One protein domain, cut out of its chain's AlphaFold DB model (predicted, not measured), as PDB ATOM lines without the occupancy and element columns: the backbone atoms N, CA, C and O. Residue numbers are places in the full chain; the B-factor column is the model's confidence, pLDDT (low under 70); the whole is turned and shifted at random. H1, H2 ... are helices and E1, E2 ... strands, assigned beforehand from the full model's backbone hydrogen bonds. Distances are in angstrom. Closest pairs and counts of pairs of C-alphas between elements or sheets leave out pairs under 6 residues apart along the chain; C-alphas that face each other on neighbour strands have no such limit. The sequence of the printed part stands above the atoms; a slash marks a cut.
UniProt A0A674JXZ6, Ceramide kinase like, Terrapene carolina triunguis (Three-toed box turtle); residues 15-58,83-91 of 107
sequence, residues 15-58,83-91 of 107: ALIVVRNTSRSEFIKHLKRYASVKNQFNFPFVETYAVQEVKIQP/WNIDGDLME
ATOM      1  N   ALA A  15      16.417  91.253  18.921       79.81
ATOM      2  CA  ALA A  15      17.010  89.942  18.661       79.81
ATOM      3  C   ALA A  15      17.345  89.248  19.979       79.81
ATOM      4  O   ALA A  15      18.157  89.749  20.752       79.81
ATOM      5  N   LEU A  16      16.775  88.066  20.181       83.06
ATOM      6  CA  LEU A  16      17.203  87.127  21.206       83.06
ATOM      7  C   LEU A  16      18.134  86.098  20.564       83.06
ATOM      8  O   LEU A  16      17.726  85.385  19.645       83.06
ATOM      9  N   ILE A  17      19.374  86.016  21.045       84.50
ATOM     10  CA  ILE A  17      20.365  85.035  20.594       84.50
ATOM     11  C   ILE A  17      20.589  84.037  21.725       84.50
ATOM     12  O   ILE A  17      20.982  84.424  22.822       84.50
ATOM     13  N   VAL A  18      20.343  82.755  21.458       84.38
ATOM     14  CA  VAL A  18      20.486  81.681  22.449       84.38
ATOM     15  C   VAL A  18      21.589  80.735  22.007       84.38
ATOM     16  O   VAL A  18      21.558  80.208  20.897       84.38
ATOM     17  N   VAL A  19      22.557  80.497  22.888       84.19
ATOM     18  CA  VAL A  19      23.622  79.512  22.681       84.19
ATOM     19  C   VAL A  19      23.276  78.272  23.500       84.19
ATOM     20  O   VAL A  19      23.264  78.303  24.729       84.19
ATOM     21  N   ARG A  20      22.953  77.172  22.819       84.88
ATOM     22  CA  ARG A  20      22.713  75.869  23.446       84.88
ATOM     23  C   ARG A  20      24.022  75.294  23.988       84.88
ATOM     24  O   ARG A  20      25.112  75.678  23.564       84.88
ATOM     25  N   ASN A  21      23.901  74.315  24.888       83.69
ATOM     26  CA  ASN A  21      25.058  73.598  25.415       83.69
ATOM     27  C   ASN A  21      25.904  73.029  24.262       83.69
ATOM     28  O   ASN A  21      25.397  72.325  23.387       83.69
ATOM     29  N   THR A  22      27.187  73.364  24.259       84.88
ATOM     30  CA  THR A  22      28.148  73.012  23.218       84.88
ATOM     31  C   THR A  22      29.522  72.837  23.851       84.88
ATOM     32  O   THR A  22      29.768  73.286  24.972       84.88
ATOM     33  N   SER A  23      30.449  72.186  23.154       88.12
ATOM     34  CA  SER A  23      31.806  72.034  23.673       88.12
ATOM     35  C   SER A  23      32.585  73.350  23.573       88.12
ATOM     36  O   SER A  23      32.376  74.167  22.672       88.12
ATOM     37  N   ARG A  24      33.572  73.538  24.459       86.88
ATOM     38  CA  ARG A  24      34.482  74.696  24.414       86.88
ATOM     39  C   ARG A  24      35.182  74.836  23.055       86.88
ATOM     40  O   ARG A  24      35.409  75.953  22.599       86.88
ATOM     41  N   SER A  25      35.530  73.727  22.400       87.62
ATOM     42  CA  SER A  25      36.189  73.757  21.090       87.62
ATOM     43  C   SER A  25      35.251  74.248  19.985       87.62
ATOM     44  O   SER A  25      35.666  75.079  19.177       87.62
ATOM     45  N   GLU A  26      33.991  73.809  19.977       85.56
ATOM     46  CA  GLU A  26      32.967  74.309  19.052       85.56
ATOM     47  C   GLU A  26      32.651  75.789  19.303       85.56
ATOM     48  O   GLU A  26      32.564  76.576  18.358       85.56
ATOM     49  N   PHE A  27      32.602  76.210  20.568       84.38
ATOM     50  CA  PHE A  27      32.430  77.617  20.921       84.38
ATOM     51  C   PHE A  27      33.597  78.499  20.436       84.38
ATOM     52  O   PHE A  27      33.386  79.553  19.838       84.38
ATOM     53  N   ILE A  28      34.848  78.055  20.594       84.44
ATOM     54  CA  ILE A  28      36.017  78.793  20.082       84.44
ATOM     55  C   ILE A  28      35.985  78.889  18.548       84.44
ATOM     56  O   ILE A  28      36.330  79.937  17.991       84.44
ATOM     57  N   LYS A  29      35.566  77.826  17.842       84.44
ATOM     58  CA  LYS A  29      35.374  77.874  16.380       84.44
ATOM     59  C   LYS A  29      34.347  78.939  15.996       84.44
ATOM     60  O   LYS A  29      34.571  79.672  15.030       84.44
ATOM     61  N   HIS A  30      33.267  79.053  16.768       80.50
ATOM     62  CA  HIS A  30      32.276  80.106  16.594       80.50
ATOM     63  C   HIS A  30      32.880  81.508  16.747       80.50
ATOM     64  O   HIS A  30      32.781  82.297  15.808       80.50
ATOM     65  N   LEU A  31      33.598  81.791  17.841       80.94
ATOM     66  CA  LEU A  31      34.233  83.099  18.072       80.94
ATOM     67  C   LEU A  31      35.196  83.507  16.946       80.94
ATOM     68  O   LEU A  31      35.192  84.653  16.494       80.94
ATOM     69  N   LYS A  32      35.998  82.563  16.440       81.94
ATOM     70  CA  LYS A  32      36.931  82.830  15.331       81.94
ATOM     71  C   LYS A  32      36.205  83.213  14.043       81.94
ATOM     72  O   LYS A  32      36.644  84.114  13.332       81.94
ATOM     73  N   ARG A  33      35.090  82.545  13.737       76.38
ATOM     74  CA  ARG A  33      34.279  82.849  12.550       76.38
ATOM     75  C   ARG A  33      33.494  84.149  12.722       76.38
ATOM     76  O   ARG A  33      33.332  84.887  11.753       76.38
ATOM     77  N   TYR A  34      33.038  84.440  13.939       72.19
ATOM     78  CA  TYR A  34      32.302  85.658  14.270       72.19
ATOM     79  C   TYR A  34      33.062  86.924  13.848       72.19
ATOM     80  O   TYR A  34      32.484  87.820  13.231       72.19
ATOM     81  N   ALA A  35      34.378  86.955  14.084       69.44
ATOM     82  CA  ALA A  35      35.247  88.077  13.728       69.44
ATOM     83  C   ALA A  35      35.429  88.293  12.209       69.44
ATOM     84  O   ALA A  35      35.926  89.340  11.803       69.44
ATOM     85  N   SER A  36      35.054  87.324  11.365       67.44
ATOM     86  CA  SER A  36      35.490  87.274   9.963       67.44
ATOM     87  C   SER A  36      34.368  87.265   8.915       67.44
ATOM     88  O   SER A  36      34.669  87.531   7.751       67.44
ATOM     89  N   VAL A  37      33.106  86.942   9.247       63.28
ATOM     90  CA  VAL A  37      32.131  86.511   8.215       63.28
ATOM     91  C   VAL A  37      30.745  87.172   8.316       63.28
ATOM     92  O   VAL A  37      30.234  87.443   9.401       63.28
ATOM     93  N   LYS A  38      30.083  87.348   7.155       65.62
ATOM     94  CA  LYS A  38      28.617  87.494   7.035       65.62
ATOM     95  C   LYS A  38      27.927  86.238   7.600       65.62
ATOM     96  O   LYS A  38      28.329  85.128   7.272       65.62
ATOM     97  N   ASN A  39      26.836  86.411   8.350       67.31
ATOM     98  CA  ASN A  39      26.059  85.332   8.992       67.31
ATOM     99  C   ASN A  39      26.696  84.750  10.275       67.31
ATOM    100  O   ASN A  39      26.883  83.544  10.423       67.31
ATOM    101  N   GLN A  40      27.013  85.654  11.204       70.38
ATOM    102  CA  GLN A  40      27.674  85.414  12.493       70.38
ATOM    103  C   GLN A  40      27.001  84.359  13.388       70.38
ATOM    104  O   GLN A  40      27.682  83.727  14.189       70.38
ATOM    105  N   PHE A  41      25.700  84.121  13.214       75.62
ATOM    106  CA  PHE A  41      24.895  83.252  14.080       75.62
ATOM    107  C   PHE A  41      24.486  81.922  13.428       75.62
ATOM    108  O   PHE A  41      23.698  81.179  13.995       75.62
ATOM    109  N   ASN A  42      25.029  81.578  12.254       79.44
ATOM    110  CA  ASN A  42      24.689  80.328  11.563       79.44
ATOM    111  C   ASN A  42      25.512  79.136  12.078       79.44
ATOM    112  O   ASN A  42      26.457  78.684  11.421       79.44
ATOM    113  N   PHE A  43      25.164  78.661  13.273       82.00
ATOM    114  CA  PHE A  43      25.758  77.491  13.914       82.00
ATOM    115  C   PHE A  43      24.661  76.570  14.461       82.00
ATOM    116  O   PHE A  43      23.667  77.080  14.965       82.00
ATOM    117  N   PRO A  44      24.838  75.231  14.451       86.19
ATOM    118  CA  PRO A  44      23.798  74.292  14.897       86.19
ATOM    119  C   PRO A  44      23.346  74.464  16.355       86.19
ATOM    120  O   PRO A  44      22.274  74.001  16.728       86.19
ATOM    121  N   PHE A  45      24.178  75.092  17.187       83.94
ATOM    122  CA  PHE A  45      23.912  75.341  18.602       83.94
ATOM    123  C   PHE A  45      23.541  76.801  18.898       83.94
ATOM    124  O   PHE A  45      23.381  77.149  20.062       83.94
ATOM    125  N   VAL A  46      23.433  77.660  17.878       83.88
ATOM    126  CA  VAL A  46      23.050  79.067  18.035       83.88
ATOM    127  C   VAL A  46      21.686  79.279  17.403       83.88
ATOM    128  O   VAL A  46      21.467  78.952  16.240       83.88
ATOM    129  N   GLU A  47      20.776  79.859  18.170       84.31
ATOM    130  CA  GLU A  47      19.441  80.223  17.715       84.31
ATOM    131  C   GLU A  47      19.278  81.734  17.753       84.31
ATOM    132  O   GLU A  47      19.868  82.416  18.592       84.31
ATOM    133  N   THR A  48      18.492  82.277  16.830       83.94
ATOM    134  CA  THR A  48      18.204  83.710  16.771       83.94
ATOM    135  C   THR A  48      16.719  83.913  16.536       83.94
ATOM    136  O   THR A  48      16.167  83.403  15.563       83.94
ATOM    137  N   TYR A  49      16.094  84.687  17.411       82.56
ATOM    138  CA  TYR A  49      14.673  84.997  17.373       82.56
ATOM    139  C   TYR A  49      14.481  86.507  17.295       82.56
ATOM    140  O   TYR A  49      15.199  87.253  17.957       82.56
ATOM    141  N   ALA A  50      13.505  86.960  16.510       83.06
ATOM    142  CA  ALA A  50      12.977  88.314  16.621       83.06
ATOM    143  C   ALA A  50      11.780  88.271  17.578       83.06
ATOM    144  O   ALA A  50      10.804  87.573  17.310       83.06
ATOM    145  N   VAL A  51      11.875  88.973  18.703       77.69
ATOM    146  CA  VAL A  51      10.898  88.946  19.802       77.69
ATOM    147  C   VAL A  51      10.523  90.368  20.194       77.69
ATOM    148  O   VAL A  51      11.322  91.282  20.028       77.69
ATOM    149  N   GLN A  52       9.310  90.580  20.694       78.94
ATOM    150  CA  GLN A  52       8.889  91.894  21.205       78.94
ATOM    151  C   GLN A  52       9.154  92.028  22.707       78.94
ATOM    152  O   GLN A  52       9.456  93.114  23.184       78.94
ATOM    153  N   GLU A  53       9.098  90.914  23.432       74.50
ATOM    154  CA  GLU A  53       9.266  90.850  24.880       74.50
ATOM    155  C   GLU A  53       9.846  89.484  25.259       74.50
ATOM    156  O   GLU A  53       9.603  88.487  24.569       74.50
ATOM    157  N   VAL A  54      10.635  89.432  26.337       72.50
ATOM    158  CA  VAL A  54      11.205  88.188  26.866       72.50
ATOM    159  C   VAL A  54      11.178  88.175  28.389       72.50
ATOM    160  O   VAL A  54      11.487  89.166  29.047       72.50
ATOM    161  N   LYS A  55      10.892  87.000  28.952       75.38
ATOM    162  CA  LYS A  55      11.036  86.714  30.382       75.38
ATOM    163  C   LYS A  55      12.049  85.587  30.554       75.38
ATOM    164  O   LYS A  55      11.873  84.522  29.965       75.38
ATOM    165  N   ILE A  56      13.116  85.816  31.326       74.88
ATOM    166  CA  ILE A  56      14.243  84.878  31.439       74.88
ATOM    167  C   ILE A  56      14.400  84.379  32.872       74.88
ATOM    168  O   ILE A  56      14.966  85.052  33.725       74.88
ATOM    169  N   GLN A  57      13.972  83.145  33.126       68.00
ATOM    170  CA  GLN A  57      14.072  82.534  34.447       68.00
ATOM    171  C   GLN A  57      15.271  81.571  34.534       68.00
ATOM    172  O   GLN A  57      15.343  80.622  33.748       68.00
ATOM    173  N   PRO A  58      16.194  81.751  35.500       68.50
ATOM    174  CA  PRO A  58      17.235  80.768  35.779       68.50
ATOM    175  C   PRO A  58      16.633  79.411  36.157       68.50
ATOM    176  O   PRO A  58      15.679  79.324  36.934       68.50
ATOM    177  N   TRP A  83      23.553  89.907  35.457       80.06
ATOM    178  CA  TRP A  83      23.290  90.311  34.084       80.06
ATOM    179  C   TRP A  83      24.269  91.406  33.686       80.06
ATOM    180  O   TRP A  83      24.362  92.421  34.369       80.06
ATOM    181  N   ASN A  84      24.965  91.229  32.566       78.25
ATOM    182  CA  ASN A  84      25.704  92.321  31.945       78.25
ATOM    183  C   ASN A  84      24.754  93.141  31.060       78.25
ATOM    184  O   ASN A  84      24.316  92.651  30.015       78.25
ATOM    185  N   ILE A  85      24.480  94.386  31.450       80.62
ATOM    186  CA  ILE A  85      23.676  95.354  30.695       80.62
ATOM    187  C   ILE A  85      24.601  96.498  30.288       80.62
ATOM    188  O   ILE A  85      25.096  97.220  31.140       80.62
ATOM    189  N   ASP A  86      24.894  96.628  28.993       75.25
ATOM    190  CA  ASP A  86      25.738  97.698  28.428       75.25
ATOM    191  C   ASP A  86      27.127  97.893  29.082       75.25
ATOM    192  O   ASP A  86      27.774  98.920  28.892       75.25
ATOM    193  N   GLY A  87      27.633  96.865  29.773       77.38
ATOM    194  CA  GLY A  87      28.924  96.875  30.473       77.38
ATOM    195  C   GLY A  87      28.810  96.964  31.997       77.38
ATOM    196  O   GLY A  87      29.810  96.750  32.681       77.38
ATOM    197  N   ASP A  88      27.608  97.201  32.520       77.44
ATOM    198  CA  ASP A  88      27.313  97.201  33.948       77.44
ATOM    199  C   ASP A  88      26.790  95.830  34.395       77.44
ATOM    200  O   ASP A  88      25.956  95.206  33.732       77.44
ATOM    201  N   LEU A  89      27.278  95.349  35.540       77.38
ATOM    202  CA  LEU A  89      26.814  94.108  36.159       77.38
ATOM    203  C   LEU A  89      25.648  94.401  37.108       77.38
ATOM    204  O   LEU A  89      25.801  95.155  38.068       77.38
ATOM    205  N   MET A  90      24.498  93.774  36.862       72.69
ATOM    206  CA  MET A  90      23.280  93.923  37.661       72.69
ATOM    207  C   MET A  90      22.952  92.631  38.423       72.69
ATOM    208  O   MET A  90      22.931  91.544  37.839       72.69
ATOM    209  N   GLU A  91      22.669  92.744  39.725       69.75
ATOM    210  CA  GLU A  91      22.203  91.625  40.556       69.75
ATOM    211  C   GLU A  91      20.721  91.305  40.282       69.75
ATOM    212  O   GLU A  91      19.912  92.190  40.005       69.75
TER     213      GLU A  91
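This is residues 15 to 58 and 83 to 91 of the 107 residues of the protein "Ceramide kinase like" of Terrapene carolina triunguis (Three-toed box turtle) (UniProt A0A674JXZ6). Look first for a short ribbon of two antiparallel strands, E1 and E2, with one helix, H1, off the end where E1 ends and E2 begins. A second, smaller ribbon, the hairpin of E3 and E4, lies away from both, and its residues 84 to 90 stick out free. The printed part has 53 residues with one named helix and four named strands, in the order E1, H1, E2, E3, E4; the class is mixed, helices and strands. The whole is loose, with a radius of gyration of the C-alphas of 13.2 A and spans of 30 by 23 by 21 A.

Start at E1, residues 15 to 19, and E2, residues 46 to 51, antiparallel neighbours at 155 degrees between their directions. C-alphas 17 and 48 face each other at 4.6 A, and N 16 and O 49 are within hydrogen-bond range at 2.8 A. In H1, residues 24 to 34, every O i to N i+4 pair is within hydrogen-bond range. E3, residues 83 to 85, and E4, residues 88 to 90, form an antiparallel hairpin at 142 degrees, with N 85 and O 88 2.8 A apart. H1 is apart from E3 and E4, and E2 is apart from both too.

Find C-alpha 15 at (17.010, 89.942, 18.661); from there E1 runs 13.0 A. H1 begins at C-alpha 24, (34.482, 74.696, 24.414), and runs 15.1 A. E2 runs 15.8 A. E3 spans 6.1 A and E4 6.4 A, ending at C-alpha 90, (23.280, 93.923, 37.661).

The C-alphas farthest apart, those of Lys 38 and Glu 91, are 34.4 A apart. Residues 59 to 82 are not printed, and C-alphas 58 and 83 are 11.4 A apart across this cut. The link from H1 to E2 is long, with 11 residues. The model's confidence is low, with pLDDT under 70, at residues 35 to 39, 57 to 58 and 91.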